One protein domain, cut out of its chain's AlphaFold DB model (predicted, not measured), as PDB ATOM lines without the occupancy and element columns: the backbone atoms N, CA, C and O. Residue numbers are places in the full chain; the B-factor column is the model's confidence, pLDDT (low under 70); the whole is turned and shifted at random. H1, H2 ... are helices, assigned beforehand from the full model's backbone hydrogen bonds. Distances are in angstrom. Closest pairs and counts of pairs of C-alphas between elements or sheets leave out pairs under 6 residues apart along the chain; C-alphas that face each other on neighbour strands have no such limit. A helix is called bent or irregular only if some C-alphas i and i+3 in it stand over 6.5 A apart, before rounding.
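Overview. This is residues 427 to 538 of the 557 residues of an uncharacterized protein of Rhizophagus irregularis (UniProt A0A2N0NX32). Four helices, H1 to H4, make a crossed up-and-down bundle in which each packs on the next and the end of H4 comes back to H1. H2 is the long one, and H1 and the wide loop of residues 491 to 521 lie on opposite sides of it. The printed part has 112 residues, with helices H1, H2, H3, H4 in chain order and no named strand: the class is all helix. It is compact, with a radius of gyration of the C-alphas of 14.0 A and spans of 43 by 36 by 20 A.

Arrangement. H1, residues 427 to 437, and H2, residues 444 to 466, form a helical hairpin at a shallow tilt of 31 degrees, opposite ways. H2 touches H1 with residues 444 to 451 alone; their closest C-alphas, of Ile 437 and Lys 444, are 5.4 A apart. H2 and H3, residues 475 to 490, form a hairpin at a steep tilt of 41 degrees, opposite ways, and touch closest at the C-alphas of Tyr 454 and Gln 482, 5.8 A. H3 and H4, residues 522 to 536, form a third hairpin at a steep tilt of 39 degrees, opposite ways, with the closest C-alphas, of Ile 483 and Leu 532, 6.0 A apart. H4 touches H1 with residues 535 to 536 alone, the C-alphas of Ile 433 and Cys 535 being closest at 5.3 A; the tilt of 35.1 degrees is only just steep. H1 and H3 are apart, as are H2 and H4. In H1 and H4 every O i to N i+4 pair is within hydrogen-bond range; in H2 17 of 19 are, in H3 11 of 12.

Along the chain. H1 begins at C-alpha 427 (92.035, 124.798, 162.018) and is 15.4 A long. H2 is 33.9 A long and irregular: C-alphas 445 and 448 are 7.5 A apart. H3 is 22.0 A long. H4 is 20.8 A long and ends at C-alpha 536 (98.497, 113.273, 162.875).

Size, cuts and confidence. The C-alphas of Ser 441 and Asn 469 are the two farthest apart, at 43.6 A. The link from H3 to H4 is long, with 31 residues; the other two links are short. The printed part has no cut, and no printed residue is under 70 in pLDDT.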
ATOM      1  N   LYS A 427      92.964 124.605 160.899       83.25
ATOM      2  CA  LYS A 427      92.035 124.798 162.018       83.25
ATOM      3  C   LYS A 427      91.198 123.544 162.250       83.25
ATOM      4  O   LYS A 427      91.122 123.056 163.385       83.25
ATOM      5  N   HIS A 428      90.612 122.978 161.195       80.94
ATOM      6  CA  HIS A 428      89.892 121.708 161.265       80.94
ATOM      7  C   HIS A 428      90.798 120.533 161.657       80.94
ATOM      8  O   HIS A 428      90.425 119.745 162.535       80.94
ATOM      9  N   VAL A 429      91.996 120.428 161.076       84.06
ATOM     10  CA  VAL A 429      92.974 119.385 161.428       84.06
ATOM     11  C   VAL A 429      93.382 119.500 162.898       84.06
ATOM     12  O   VAL A 429      93.277 118.527 163.647       84.06
ATOM     13  N   GLY A 430      93.728 120.703 163.360       89.12
ATOM     14  CA  GLY A 430      94.096 120.960 164.751       89.12
ATOM     15  C   GLY A 430      92.967 120.667 165.741       89.12
ATOM     16  O   GLY A 430      93.221 120.166 166.836       89.12
ATOM     17  N   LYS A 431      91.702 120.917 165.373       89.25
ATOM     18  CA  LYS A 431      90.539 120.519 166.186       89.25
ATOM     19  C   LYS A 431      90.440 118.995 166.323       89.25
ATOM     20  O   LYS A 431      90.176 118.502 167.419       89.25
ATOM     21  N   ASN A 432      90.659 118.255 165.238       88.62
ATOM     22  CA  ASN A 432      90.598 116.792 165.246       88.62
ATOM     23  C   ASN A 432      91.738 116.171 166.060       88.62
ATOM     24  O   ASN A 432      91.497 115.222 166.804       88.62
ATOM     25  N   ILE A 433      92.949 116.726 165.964       92.12
ATOM     26  CA  ILE A 433      94.098 116.306 166.774       92.12
ATOM     27  C   ILE A 433      93.776 116.479 168.262       92.12
ATOM     28  O   ILE A 433      93.820 115.504 169.009       92.12
ATOM     29  N   ARG A 434      93.343 117.675 168.686       94.75
ATOM     30  CA  ARG A 434      92.945 117.927 170.085       94.75
ATOM     31  C   ARG A 434      91.846 116.981 170.561       94.75
ATOM     32  O   ARG A 434      91.931 116.439 171.656       94.75
ATOM     33  N   ALA A 435      90.843 116.714 169.722       93.75
ATOM     34  CA  ALA A 435      89.769 115.778 170.058       93.75
ATOM     35  C   ALA A 435      90.262 114.332 170.255       93.75
ATOM     36  O   ALA A 435      89.691 113.607 171.070       93.75
ATOM     37  N   LYS A 436      91.300 113.898 169.527       94.44
ATOM     38  CA  LYS A 436      91.950 112.595 169.747       94.44
ATOM     39  C   LYS A 436      92.786 112.606 171.030       94.44
ATOM     40  O   LYS A 436      92.690 111.661 171.808       94.44
ATOM     41  N   ILE A 437      93.514 113.692 171.298       95.25
ATOM     42  CA  ILE A 437      94.323 113.834 172.518       95.25
ATOM     43  C   ILE A 437      93.466 113.839 173.778       95.25
ATOM     44  O   ILE A 437      93.757 113.099 174.713       95.25
ATOM     45  N   ALA A 438      92.355 114.572 173.773       93.88
ATOM     46  CA  ALA A 438      91.438 114.644 174.905       93.88
ATOM     47  C   ALA A 438      90.829 113.284 175.300       93.88
ATOM     48  O   ALA A 438      90.409 113.117 176.444       93.88
ATOM     49  N   LYS A 439      90.774 112.316 174.369       94.06
ATOM     50  CA  LYS A 439      90.303 110.942 174.619       94.06
ATOM     51  C   LYS A 439      91.381 110.031 175.207       94.06
ATOM     52  O   LYS A 439      91.048 108.958 175.703       94.06
ATOM     53  N   SER A 440      92.651 110.423 175.140       93.12
ATOM     54  CA  SER A 440      93.747 109.652 175.717       93.12
ATOM     55  C   SER A 440      93.785 109.850 177.227       93.12
ATOM     56  O   SER A 440      93.933 110.971 177.702       93.12
ATOM     57  N   SER A 441      93.709 108.769 177.999       89.12
ATOM     58  CA  SER A 441      93.911 108.826 179.452       89.12
ATOM     59  C   SER A 441      95.377 109.050 179.841       89.12
ATOM     60  O   SER A 441      95.645 109.520 180.939       89.12
ATOM     61  N   MET A 442      96.318 108.722 178.950       90.75
ATOM     62  CA  MET A 442      97.759 108.733 179.231       90.75
ATOM     63  C   MET A 442      98.460 110.008 178.746       90.75
ATOM     64  O   MET A 442      99.458 110.418 179.327       90.75
ATOM     65  N   TRP A 443      97.958 110.625 177.671       94.50
ATOM     66  CA  TRP A 443      98.672 111.686 176.943       94.50
ATOM     67  C   TRP A 443      97.943 113.028 176.919       94.50
ATOM     68  O   TRP A 443      98.397 113.954 176.252       94.50
ATOM     69  N   LYS A 444      96.825 113.153 177.639       93.62
ATOM     70  CA  LYS A 444      96.012 114.374 177.661       93.62
ATOM     71  C   LYS A 444      96.810 115.611 178.078       93.62
ATOM     72  O   LYS A 444      96.685 116.654 177.447       93.62
ATOM     73  N   ASP A 445      97.683 115.475 179.072       93.62
ATOM     74  CA  ASP A 445      98.473 116.597 179.599       93.62
ATOM     75  C   ASP A 445      99.540 117.103 178.611       93.62
ATOM     76  O   ASP A 445     100.063 118.205 178.766       93.62
ATOM     77  N   TYR A 446      99.823 116.339 177.550       95.06
ATOM     78  CA  TYR A 446     100.737 116.732 176.477       95.06
ATOM     79  C   TYR A 446     100.062 117.574 175.385       95.06
ATOM     80  O   TYR A 446     100.754 118.006 174.466       95.06
ATOM     81  N   GLU A 447      98.747 117.838 175.454       95.25
ATOM     82  CA  GLU A 447      97.992 118.515 174.386       95.25
ATOM     83  C   GLU A 447      98.663 119.806 173.902       95.25
ATOM     84  O   GLU A 447      98.927 119.955 172.709       95.25
ATOM     85  N   ASN A 448      98.986 120.723 174.817       94.06
ATOM     86  CA  ASN A 448      99.586 122.009 174.457       94.06
ATOM     87  C   ASN A 448     100.968 121.843 173.816       94.06
ATOM     88  O   ASN A 448     101.269 122.514 172.828       94.06
ATOM     89  N   THR A 449     101.791 120.936 174.342       93.88
ATOM     90  CA  THR A 449     103.135 120.660 173.822       93.88
ATOM     91  C   THR A 449     103.073 120.044 172.426       93.88
ATOM     92  O   THR A 449     103.748 120.522 171.515       93.88
ATOM     93  N   ILE A 450     102.200 119.050 172.234       95.62
ATOM     94  CA  ILE A 450     101.954 118.405 170.940       95.62
ATOM     95  C   ILE A 450     101.483 119.445 169.923       95.62
ATOM     96  O   ILE A 450     102.059 119.546 168.844       95.62
ATOM     97  N   MET A 451     100.472 120.249 170.265       95.44
ATOM     98  CA  MET A 451      99.903 121.236 169.342       95.44
ATOM     99  C   MET A 451     100.882 122.357 168.988       95.44
ATOM    100  O   MET A 451     100.924 122.784 167.835       95.44
ATOM    101  N   THR A 452     101.675 122.827 169.954       93.12
ATOM    102  CA  THR A 452     102.674 123.883 169.725       93.12
ATOM    103  C   THR A 452     103.764 123.398 168.778       93.12
ATOM    104  O   THR A 452     104.065 124.071 167.791       93.12
ATOM    105  N   TYR A 453     104.314 122.210 169.034       94.00
ATOM    106  CA  TYR A 453     105.343 121.623 168.182       94.00
ATOM    107  C   TYR A 453     104.793 121.306 166.785       94.00
ATOM    108  O   TYR A 453     105.376 121.718 165.786       94.00
ATOM    109  N   TYR A 454     103.618 120.670 166.708       94.12
ATOM    110  CA  TYR A 454     102.942 120.347 165.450       94.12
ATOM    111  C   TYR A 454     102.750 121.583 164.563       94.12
ATOM    112  O   TYR A 454     103.168 121.576 163.404       94.12
ATOM    113  N   ASN A 455     102.174 122.656 165.116       92.25
ATOM    114  CA  ASN A 455     101.954 123.900 164.380       92.25
ATOM    115  C   ASN A 455     103.277 124.530 163.934       92.25
ATOM    116  O   ASN A 455     103.384 124.965 162.790       92.25
ATOM    117  N   SER A 456     104.288 124.545 164.807       91.94
ATOM    118  CA  SER A 456     105.613 125.091 164.487       91.94
ATOM    119  C   SER A 456     106.248 124.360 163.304       91.94
ATOM    120  O   SER A 456     106.750 125.005 162.388       91.94
ATOM    121  N   CYS A 457     106.151 123.027 163.263       93.12
ATOM    122  CA  CYS A 457     106.579 122.240 162.107       93.12
ATOM    123  C   CYS A 457     105.797 122.609 160.839       93.12
ATOM    124  O   CYS A 457     106.411 122.836 159.801       93.12
ATOM    125  N   VAL A 458     104.464 122.715 160.895       91.38
ATOM    126  CA  VAL A 458     103.661 123.087 159.711       91.38
ATOM    127  C   VAL A 458     104.063 124.467 159.179       91.38
ATOM    128  O   VAL A 458     104.301 124.614 157.980       91.38
ATOM    129  N   TYR A 459     104.194 125.472 160.051       90.31
ATOM    130  CA  TYR A 459     104.593 126.823 159.643       90.31
ATOM    131  C   TYR A 459     106.022 126.872 159.100       90.31
ATOM    132  O   TYR A 459     106.257 127.524 158.083       90.31
ATOM    133  N   ALA A 460     106.961 126.150 159.716       90.00
ATOM    134  CA  ALA A 460     108.333 126.058 159.228       90.00
ATOM    135  C   ALA A 460     108.399 125.398 157.840       90.00
ATOM    136  O   ALA A 460     109.047 125.931 156.942       90.00
ATOM    137  N   ALA A 461     107.682 124.290 157.623       90.19
ATOM    138  CA  ALA A 461     107.609 123.635 156.315       90.19
ATOM    139  C   ALA A 461     106.990 124.544 155.242       90.19
ATOM    140  O   ALA A 461     107.538 124.662 154.146       90.19
ATOM    141  N   SER A 462     105.887 125.228 155.555       87.56
ATOM    142  CA  SER A 462     105.254 126.175 154.626       87.56
ATOM    143  C   SER A 462     106.153 127.378 154.320       87.56
ATOM    144  O   SER A 462     106.230 127.801 153.170       87.56
ATOM    145  N   GLY A 463     106.892 127.888 155.312       86.25
ATOM    146  CA  GLY A 463     107.898 128.935 155.116       86.25
ATOM    147  C   GLY A 463     109.044 128.485 154.208       86.25
ATOM    148  O   GLY A 463     109.413 129.202 153.284       86.25
ATOM    149  N   ARG A 464     109.551 127.261 154.399       88.06
ATOM    150  CA  ARG A 464     110.584 126.668 153.532       88.06
ATOM    151  C   ARG A 464     110.117 126.467 152.090       88.06
ATOM    152  O   ARG A 464     110.925 126.600 151.188       88.06
ATOM    153  N   LYS A 465     108.829 126.181 151.858       84.19
ATOM    154  CA  LYS A 465     108.247 126.079 150.505       84.19
ATOM    155  C   LYS A 465     108.153 127.432 149.783       84.19
ATOM    156  O   LYS A 465     108.072 127.451 148.560       84.19
ATOM    157  N   LEU A 466     108.107 128.540 150.524       80.19
ATOM    158  CA  LEU A 466     108.033 129.897 149.970       80.19
ATOM    159  C   LEU A 466     109.408 130.516 149.690       80.19
ATOM    160  O   LEU A 466     109.494 131.456 148.906       80.19
ATOM    161  N   ASP A 467     110.456 130.025 150.345       80.88
ATOM    162  CA  ASP A 467     111.816 130.532 150.196       80.88
ATOM    163  C   ASP A 467     112.544 129.778 149.079       80.88
ATOM    164  O   ASP A 467     112.888 128.607 149.231       80.88
ATOM    165  N   GLU A 468     112.805 130.464 147.965       74.81
ATOM    166  CA  GLU A 468     113.507 129.909 146.799       74.81
ATOM    167  C   GLU A 468     114.922 129.400 147.132       74.81
ATOM    168  O   GLU A 468     115.465 128.569 146.405       74.81
ATOM    169  N   ASN A 469     115.517 129.856 148.243       81.56
ATOM    170  CA  ASN A 469     116.857 129.455 148.676       81.56
ATOM    171  C   ASN A 469     116.855 128.247 149.619       81.56
ATOM    172  O   ASN A 469     117.925 127.739 149.966       81.56
ATOM    173  N   LYS A 470     115.683 127.792 150.075       77.38
ATOM    174  CA  LYS A 470     115.565 126.649 150.982       77.38
ATOM    175  C   LYS A 470     115.059 125.415 150.248       77.38
ATOM    176  O   LYS A 470     114.254 125.472 149.323       77.38
ATOM    177  N   ILE A 471     115.527 124.255 150.705       79.00
ATOM    178  CA  ILE A 471     115.052 122.967 150.198       79.00
ATOM    179  C   ILE A 471     113.571 122.828 150.561       79.00
ATOM    180  O   ILE A 471     113.191 122.897 151.734       79.00
ATOM    181  N   THR A 472     112.740 122.616 149.540       77.56
ATOM    182  CA  THR A 472     111.319 122.328 149.730       77.56
ATOM    183  C   THR A 472     111.165 121.002 150.466       77.56
ATOM    184  O   THR A 472     111.668 119.973 150.023       77.56
ATOM    185  N   VAL A 473     110.445 121.040 151.583       86.56
ATOM    186  CA  VAL A 473     110.196 119.868 152.423       86.56
ATOM    187  C   VAL A 473     109.041 119.049 151.847       86.56
ATOM    188  O   VAL A 473     108.014 119.600 151.441       86.56
ATOM    189  N   SER A 474     109.194 117.727 151.827       89.75
ATOM    190  CA  SER A 474     108.134 116.788 151.451       89.75
ATOM    191  C   SER A 474     107.150 116.520 152.598       89.75
ATOM    192  O   SER A 474     107.477 116.662 153.776       89.75
ATOM    193  N   ASP A 475     105.939 116.067 152.266       89.25
ATOM    194  CA  ASP A 475     104.930 115.701 153.273       89.25
ATOM    195  C   ASP A 475     105.436 114.578 154.209       89.25
ATOM    196  O   ASP A 475     105.193 114.623 155.414       89.25
ATOM    197  N   ALA A 476     106.223 113.630 153.684       90.44
ATOM    198  CA  ALA A 476     106.833 112.547 154.462       90.44
ATOM    199  C   ALA A 476     107.912 113.045 155.442       90.44
ATOM    200  O   ALA A 476     108.018 112.549 156.564       90.44
ATOM    201  N   GLU A 477     108.715 114.038 155.049       91.94
ATOM    202  CA  GLU A 477     109.693 114.657 155.950       91.94
ATOM    203  C   GLU A 477     109.011 115.462 157.056       91.94
ATOM    204  O   GLU A 477     109.441 115.392 158.209       91.94
ATOM    205  N   LEU A 478     107.934 116.188 156.734       93.06
ATOM    206  CA  LEU A 478     107.131 116.880 157.739       93.06
ATOM    207  C   LEU A 478     106.528 115.886 158.740       93.06
ATOM    208  O   LEU A 478     106.665 116.093 159.944       93.06
ATOM    209  N   GLU A 479     105.920 114.796 158.262       92.94
ATOM    210  CA  GLU A 479     105.362 113.745 159.121       92.94
ATOM    211  C   GLU A 479     106.437 113.153 160.044       92.94
ATOM    212  O   GLU A 479     106.244 113.060 161.261       92.94
ATOM    213  N   LYS A 480     107.611 112.829 159.489       94.00
ATOM    214  CA  LYS A 480     108.744 112.311 160.260       94.00
ATOM    215  C   LYS A 480     109.163 113.276 161.369       94.00
ATOM    216  O   LYS A 480     109.358 112.853 162.504       94.00
ATOM    217  N   VAL A 481     109.283 114.571 161.081       94.50
ATOM    218  CA  VAL A 481     109.691 115.569 162.085       94.50
ATOM    219  C   VAL A 481     108.593 115.813 163.120       94.50
ATOM    220  O   VAL A 481     108.903 115.975 164.300       94.50
ATOM    221  N   GLN A 482     107.320 115.785 162.721       95.38
ATOM    222  CA  GLN A 482     106.184 115.913 163.636       95.38
ATOM    223  C   GLN A 482     106.090 114.743 164.617       95.38
ATOM    224  O   GLN A 482     105.736 114.951 165.775       95.38
ATOM    225  N   ILE A 483     106.406 113.526 164.172       96.25
ATOM    226  CA  ILE A 483     106.289 112.311 164.981       96.25
ATOM    227  C   ILE A 483     107.612 111.999 165.674       96.25
ATOM    228  O   ILE A 483     107.723 112.102 166.895       96.25
ATOM    229  N   ASP A 484     108.629 111.632 164.900       96.19
ATOM    230  CA  ASP A 484     109.914 111.176 165.424       96.19
ATOM    231  C   ASP A 484     110.684 112.338 166.050       96.19
ATOM    232  O   ASP A 484     111.297 112.173 167.105       96.19
ATOM    233  N   GLY A 485     110.595 113.523 165.441       95.12
ATOM    234  CA  GLY A 485     111.188 114.739 165.990       95.12
ATOM    235  C   GLY A 485     110.552 115.152 167.316       95.12
ATOM    236  O   GLY A 485     111.286 115.487 168.236       95.12
ATOM    237  N   LEU A 486     109.225 115.046 167.479       96.06
ATOM    238  CA  LEU A 486     108.573 115.347 168.762       96.06
ATOM    239  C   LEU A 486     108.949 114.334 169.854       96.06
ATOM    240  O   LEU A 486     109.222 114.721 170.989       96.06
ATOM    241  N   VAL A 487     108.994 113.039 169.522       96.56
ATOM    242  CA  VAL A 487     109.428 111.989 170.464       96.56
ATOM    243  C   VAL A 487     110.865 112.241 170.930       96.56
ATOM    244  O   VAL A 487     111.133 112.174 172.133       96.56
ATOM    245  N   ALA A 488     111.772 112.550 169.999       94.12
ATOM    246  CA  ALA A 488     113.162 112.884 170.302       94.12
ATOM    247  C   ALA A 488     113.249 114.171 171.136       94.12
ATOM    248  O   ALA A 488     113.829 114.157 172.221       94.12
ATOM    249  N   HIS A 489     112.557 115.232 170.707       93.56
ATOM    250  CA  HIS A 489     112.532 116.535 171.370       93.56
ATOM    251  C   HIS A 489     112.122 116.419 172.840       93.56
ATOM    252  O   HIS A 489     112.786 116.965 173.720       93.56
ATOM    253  N   LEU A 490     111.054 115.668 173.125       94.50
ATOM    254  CA  LEU A 490     110.591 115.452 174.496       94.50
ATOM    255  C   LEU A 490     111.495 114.508 175.296       94.50
ATOM    256  O   LEU A 490     111.418 114.487 176.523       94.50
ATOM    257  N   SER A 491     112.352 113.745 174.625       93.31
ATOM    258  CA  SER A 491     113.364 112.880 175.238       93.31
ATOM    259  C   SER A 491     114.711 113.583 175.451       93.31
ATOM    260  O   SER A 491     115.661 112.907 175.832       93.31
ATOM    261  N   ASP A 492     114.782 114.909 175.256       91.00
ATOM    262  CA  ASP A 492     116.012 115.722 175.321       91.00
ATOM    263  C   ASP A 492     116.986 115.520 174.145       91.00
ATOM    264  O   ASP A 492     118.146 115.911 174.234       91.00
ATOM    265  N   ASP A 493     116.523 114.932 173.039       91.12
ATOM    266  CA  ASP A 493     117.284 114.783 171.796       91.12
ATOM    267  C   ASP A 493     116.737 115.733 170.719       91.12
ATOM    268  O   ASP A 493     115.616 115.595 170.229       91.12
ATOM    269  N   HIS A 494     117.544 116.719 170.334       90.75
ATOM    270  CA  HIS A 494     117.155 117.762 169.382       90.75
ATOM    271  C   HIS A 494     117.708 117.543 167.969       90.75
ATOM    272  O   HIS A 494     117.499 118.388 167.099       90.75
ATOM    273  N   SER A 495     118.368 116.410 167.711       90.38
ATOM    274  CA  SER A 495     119.012 116.111 166.422       90.38
ATOM    275  C   SER A 495     118.040 116.101 165.235       90.38
ATOM    276  O   SER A 495     118.403 116.495 164.128       90.38
ATOM    277  N   LEU A 496     116.789 115.698 165.472       92.00
ATOM    278  CA  LEU A 496     115.727 115.634 164.464       92.00
ATOM    279  C   LEU A 496     114.890 116.918 164.361       92.00
ATOM    280  O   LEU A 496     114.006 117.005 163.507       92.00
ATOM    281  N   CYS A 497     115.132 117.905 165.226       90.56
ATOM    282  CA  CYS A 497     114.403 119.166 165.188       90.56
ATOM    283  C   CYS A 497     114.920 120.075 164.065       90.56
ATOM    284  O   CYS A 497     116.119 120.151 163.773       90.56
ATOM    285  N   TRP A 498     114.000 120.831 163.474       90.94
ATOM    286  CA  TRP A 498     114.346 121.973 162.635       90.94
ATOM    287  C   TRP A 498     114.726 123.183 163.485       90.94
ATOM    288  O   TRP A 498     114.158 123.382 164.562       90.94
ATOM    289  N   ASP A 499     115.644 123.998 162.969       87.81
ATOM    290  CA  ASP A 499     116.167 125.193 163.648       87.81
ATOM    291  C   ASP A 499     115.030 126.183 163.944       87.81
ATOM    292  O   ASP A 499     114.919 126.724 165.041       87.81
ATOM    293  N   GLU A 500     114.086 126.318 163.006       88.31
ATOM    294  CA  GLU A 500     112.906 127.175 163.149       88.31
ATOM    295  C   GLU A 500     111.925 126.688 164.232       88.31
ATOM    296  O   GLU A 500     111.102 127.464 164.714       88.31
ATOM    297  N   VAL A 501     111.985 125.404 164.602       88.19
ATOM    298  CA  VAL A 501     111.055 124.765 165.549       88.19
ATOM    299  C   VAL A 501     111.663 124.651 166.947       88.19
ATOM    300  O   VAL A 501     110.938 124.704 167.940       88.19
ATOM    301  N   CYS A 502     112.984 124.479 167.054       88.00
ATOM    302  CA  CYS A 502     113.646 124.177 168.317       88.00
ATOM    303  C   CYS A 502     114.880 125.049 168.558       88.00
ATOM    304  O   CYS A 502     115.986 124.727 168.132       88.00
ATOM    305  N   TRP A 503     114.716 126.088 169.379       80.94
ATOM    306  CA  TRP A 503     115.805 127.008 169.737       80.94
ATOM    307  C   TRP A 503     116.939 126.361 170.537       80.94
ATOM    308  O   TRP A 503     118.036 126.907 170.584       80.94
ATOM    309  N   ARG A 504     116.700 125.196 171.152       81.00
ATOM    310  CA  ARG A 504     117.723 124.442 171.896       81.00
ATOM    311  C   ARG A 504     118.836 123.901 171.011       81.00
ATOM    312  O   ARG A 504     119.920 123.646 171.520       81.00
ATOM    313  N   LYS A 505     118.584 123.756 169.709       76.88
ATOM    314  CA  LYS A 505     119.611 123.345 168.754       76.88
ATOM    315  C   LYS A 505     120.757 124.359 168.678       76.88
ATOM    316  O   LYS A 505     121.910 123.952 168.631       76.88
ATOM    317  N   ASP A 506     120.424 125.642 168.809       76.81
ATOM    318  CA  ASP A 506     121.390 126.746 168.818       76.81
ATOM    319  C   ASP A 506     121.690 127.271 170.235       76.81
ATOM    320  O   ASP A 506     122.578 128.097 170.419       76.81
ATOM    321  N   ASN A 507     120.949 126.806 171.250       81.94
ATOM    322  CA  ASN A 507     121.041 127.270 172.639       81.94
ATOM    323  C   ASN A 507     120.932 126.082 173.620       81.94
ATOM    324  O   ASN A 507     119.861 125.864 174.207       81.94
ATOM    325  N   PRO A 508     122.015 125.306 173.817       78.00
ATOM    326  CA  PRO A 508     121.987 124.081 174.624       78.00
ATOM    327  C   PRO A 508     121.653 124.329 176.107       78.00
ATOM    328  O   PRO A 508     121.164 123.424 176.781       78.00
ATOM    329  N   ASP A 509     121.846 125.558 176.599       80.94
ATOM    330  CA  ASP A 509     121.635 125.934 178.004       80.94
ATOM    331  C   ASP A 509     120.157 126.097 178.398       80.94
ATOM    332  O   ASP A 509     119.809 126.083 179.582       80.94
ATOM    333  N   ILE A 510     119.249 126.251 177.427       82.75
ATOM    334  CA  ILE A 510     117.808 126.351 177.705       82.75
ATOM    335  C   ILE A 510     117.346 125.020 178.298       82.75
ATOM    336  O   ILE A 510     117.729 123.983 177.784       82.75
ATOM    337  N   GLN A 511     116.481 124.997 179.317       81.06
ATOM    338  CA  GLN A 511     115.905 123.755 179.869       81.06
ATOM    339  C   GLN A 511     114.585 123.348 179.185       81.06
ATOM    340  O   GLN A 511     113.752 124.197 178.867       81.06
ATOM    341  N   LEU A 512     114.377 122.041 178.975       83.81
ATOM    342  CA  LEU A 512     113.137 121.493 178.420       83.81
ATOM    343  C   LEU A 512     112.037 121.570 179.479       83.81
ATOM    344  O   LEU A 512     112.164 120.983 180.552       83.81
ATOM    345  N   LYS A 513     110.951 122.279 179.173       84.44
ATOM    346  CA  LYS A 513     109.804 122.393 180.080       84.44
ATOM    347  C   LYS A 513     108.999 121.093 180.099       84.44
ATOM    348  O   LYS A 513     108.851 120.437 179.072       84.44
ATOM    349  N   ALA A 514     108.448 120.753 181.264       85.31
ATOM    350  CA  ALA A 514     107.460 119.687 181.380       85.31
ATOM    351  C   ALA A 514     106.181 120.034 180.580       85.31
ATOM    352  O   ALA A 514     105.845 121.218 180.466       85.31
ATOM    353  N   PRO A 515     105.444 119.035 180.063       91.25
ATOM    354  CA  PRO A 515     105.699 117.594 180.173       91.25
ATOM    355  C   PRO A 515     106.789 117.090 179.203       91.25
ATOM    356  O   PRO A 515     106.913 117.589 178.087       91.25
ATOM    357  N   HIS A 516     107.576 116.089 179.625       92.75
ATOM    358  CA  HIS A 516     108.694 115.512 178.861       92.75
ATOM    359  C   HIS A 516     108.808 113.987 179.036       92.75
ATOM    360  O   HIS A 516     108.368 113.427 180.037       92.75
ATOM    361  N   LEU A 517     109.490 113.314 178.106       93.81
ATOM    362  CA  LEU A 517     109.640 111.855 178.036       93.81
ATOM    363  C   LEU A 517     110.976 111.322 178.595       93.81
ATOM    364  O   LEU A 517     111.272 110.134 178.440       93.81
ATOM    365  N   LYS A 518     111.788 112.163 179.253       91.19
ATOM    366  CA  LYS A 518     113.115 111.774 179.780       91.19
ATOM    367  C   LYS A 518     113.063 110.522 180.659       91.19
ATOM    368  O   LYS A 518     113.834 109.593 180.451       91.19
ATOM    369  N   GLU A 519     112.090 110.465 181.562       90.75
ATOM    370  CA  GLU A 519     111.905 109.370 182.527       90.75
ATOM    371  C   GLU A 519     111.130 108.171 181.954       90.75
ATOM    372  O   GLU A 519     110.977 107.145 182.611       90.75
ATOM    373  N   TYR A 520     110.634 108.274 180.717       93.00
ATOM    374  CA  TYR A 520     109.838 107.224 180.088       93.00
ATOM    375  C   TYR A 520     110.741 106.153 179.474       93.00
ATOM    376  O   TYR A 520     111.726 106.455 178.797       93.00
ATOM    377  N   THR A 521     110.355 104.888 179.644       95.06
ATOM    378  CA  THR A 521     111.026 103.733 179.026       95.06
ATOM    379  C   THR A 521     110.890 103.745 177.495       95.06
ATOM    380  O   THR A 521     109.917 104.301 176.972       95.06
ATOM    381  N   PRO A 522     111.782 103.061 176.748       94.44
ATOM    382  CA  PRO A 522     111.670 102.947 175.289       94.44
ATOM    383  C   PRO A 522     110.295 102.453 174.817       94.44
ATOM    384  O   PRO A 522     109.729 103.000 173.874       94.44
ATOM    385  N   ASN A 523     109.702 101.484 175.525       95.38
ATOM    386  CA  ASN A 523     108.371 100.964 175.209       95.38
ATOM    387  C   ASN A 523     107.265 102.022 175.392       95.38
ATOM    388  O   ASN A 523     106.338 102.105 174.593       95.38
ATOM    389  N   GLN A 524     107.346 102.861 176.430       94.69
ATOM    390  CA  GLN A 524     106.371 103.941 176.611       94.69
ATOM    391  C   GLN A 524     106.553 105.059 175.576       94.69
ATOM    392  O   GLN A 524     105.557 105.610 175.109       94.69
ATOM    393  N   ARG A 525     107.796 105.366 175.180       96.00
ATOM    394  CA  ARG A 525     108.077 106.310 174.085       96.00
ATOM    395  C   ARG A 525     107.529 105.798 172.753       96.00
ATOM    396  O   ARG A 525     106.958 106.580 172.001       96.00
ATOM    397  N   GLU A 526     107.609 104.495 172.493       96.44
ATOM    398  CA  GLU A 526     107.009 103.905 171.291       96.44
ATOM    399  C   GLU A 526     105.475 103.953 171.320       96.44
ATOM    400  O   GLU A 526     104.849 104.291 170.319       96.44
ATOM    401  N   LYS A 527     104.848 103.739 172.486       96.12
ATOM    402  CA  LYS A 527     103.399 103.967 172.647       96.12
ATOM    403  C   LYS A 527     103.006 105.418 172.362       96.12
ATOM    404  O   LYS A 527     101.965 105.653 171.753       96.12
ATOM    405  N   PHE A 528     103.826 106.384 172.780       97.06
ATOM    406  CA  PHE A 528     103.612 107.793 172.443       97.06
ATOM    407  C   PHE A 528     103.765 108.037 170.935       97.06
ATOM    408  O   PHE A 528     102.903 108.671 170.335       97.06
ATOM    409  N   ARG A 529     104.795 107.465 170.294       97.38
ATOM    410  CA  ARG A 529     104.999 107.542 168.837       97.38
ATOM    411  C   ARG A 529     103.793 107.006 168.062       97.38
ATOM    412  O   ARG A 529     103.308 107.670 167.149       97.38
ATOM    413  N   GLN A 530     103.287 105.832 168.435       96.50
ATOM    414  CA  GLN A 530     102.117 105.228 167.795       96.50
ATOM    415  C   GLN A 530     100.862 106.093 167.976       96.50
ATOM    416  O   GLN A 530     100.104 106.305 167.031       96.50
ATOM    417  N   PHE A 531     100.689 106.673 169.161       96.94
ATOM    418  CA  PHE A 531      99.617 107.623 169.427       96.94
ATOM    419  C   PHE A 531      99.720 108.896 168.562       96.94
ATOM    420  O   PHE A 531      98.703 109.375 168.054       96.94
ATOM    421  N   LEU A 532     100.926 109.430 168.334       96.44
ATOM    422  CA  LEU A 532     101.131 110.563 167.423       96.44
ATOM    423  C   LEU A 532     100.797 110.201 165.970       96.44
ATOM    424  O   LEU A 532     100.115 110.984 165.312       96.44
ATOM    425  N   LYS A 533     101.198 109.010 165.489       95.00
ATOM    426  CA  LYS A 533     100.815 108.499 164.154       95.00
ATOM    427  C   LYS A 533      99.298 108.498 163.979       95.00
ATOM    428  O   LYS A 533      98.779 108.980 162.977       95.00
ATOM    429  N   GLU A 534      98.568 108.022 164.984       93.12
ATOM    430  CA  GLU A 534      97.103 108.033 164.971       93.12
ATOM    431  C   GLU A 534      96.528 109.453 165.013       93.12
ATOM    432  O   GLU A 534      95.527 109.738 164.346       93.12
ATOM    433  N   CYS A 535      97.138 110.359 165.782       92.75
ATOM    434  CA  CYS A 535      96.694 111.745 165.896       92.75
ATOM    435  C   CYS A 535      96.858 112.515 164.586       92.75
ATOM    436  O   CYS A 535      95.879 113.099 164.108       92.75
ATOM    437  N   PHE A 536      98.062 112.471 164.018       92.31
ATOM    438  CA  PHE A 536      98.497 113.273 162.875       92.31
ATOM    439  C   PHE A 536      98.162 112.667 161.516       92.31
ATOM    440  O   PHE A 536      98.377 113.331 160.507       92.31
ATOM    441  N   TYR A 537      97.595 111.459 161.480       87.25
ATOM    442  CA  TYR A 537      97.171 110.824 160.238       87.25
ATOM    443  C   TYR A 537      96.316 111.759 159.364       87.25
ATOM    444  O   TYR A 537      95.221 112.182 159.756       87.25
ATOM    445  N   ILE A 538      96.811 112.001 158.152       80.50
ATOM    446  CA  ILE A 538      96.121 112.651 157.036       80.50
ATOM    447  C   ILE A 538      96.147 111.708 155.828       80.50
ATOM    448  O   ILE A 538      96.994 110.823 155.736       80.50
TER     449      ILE A 538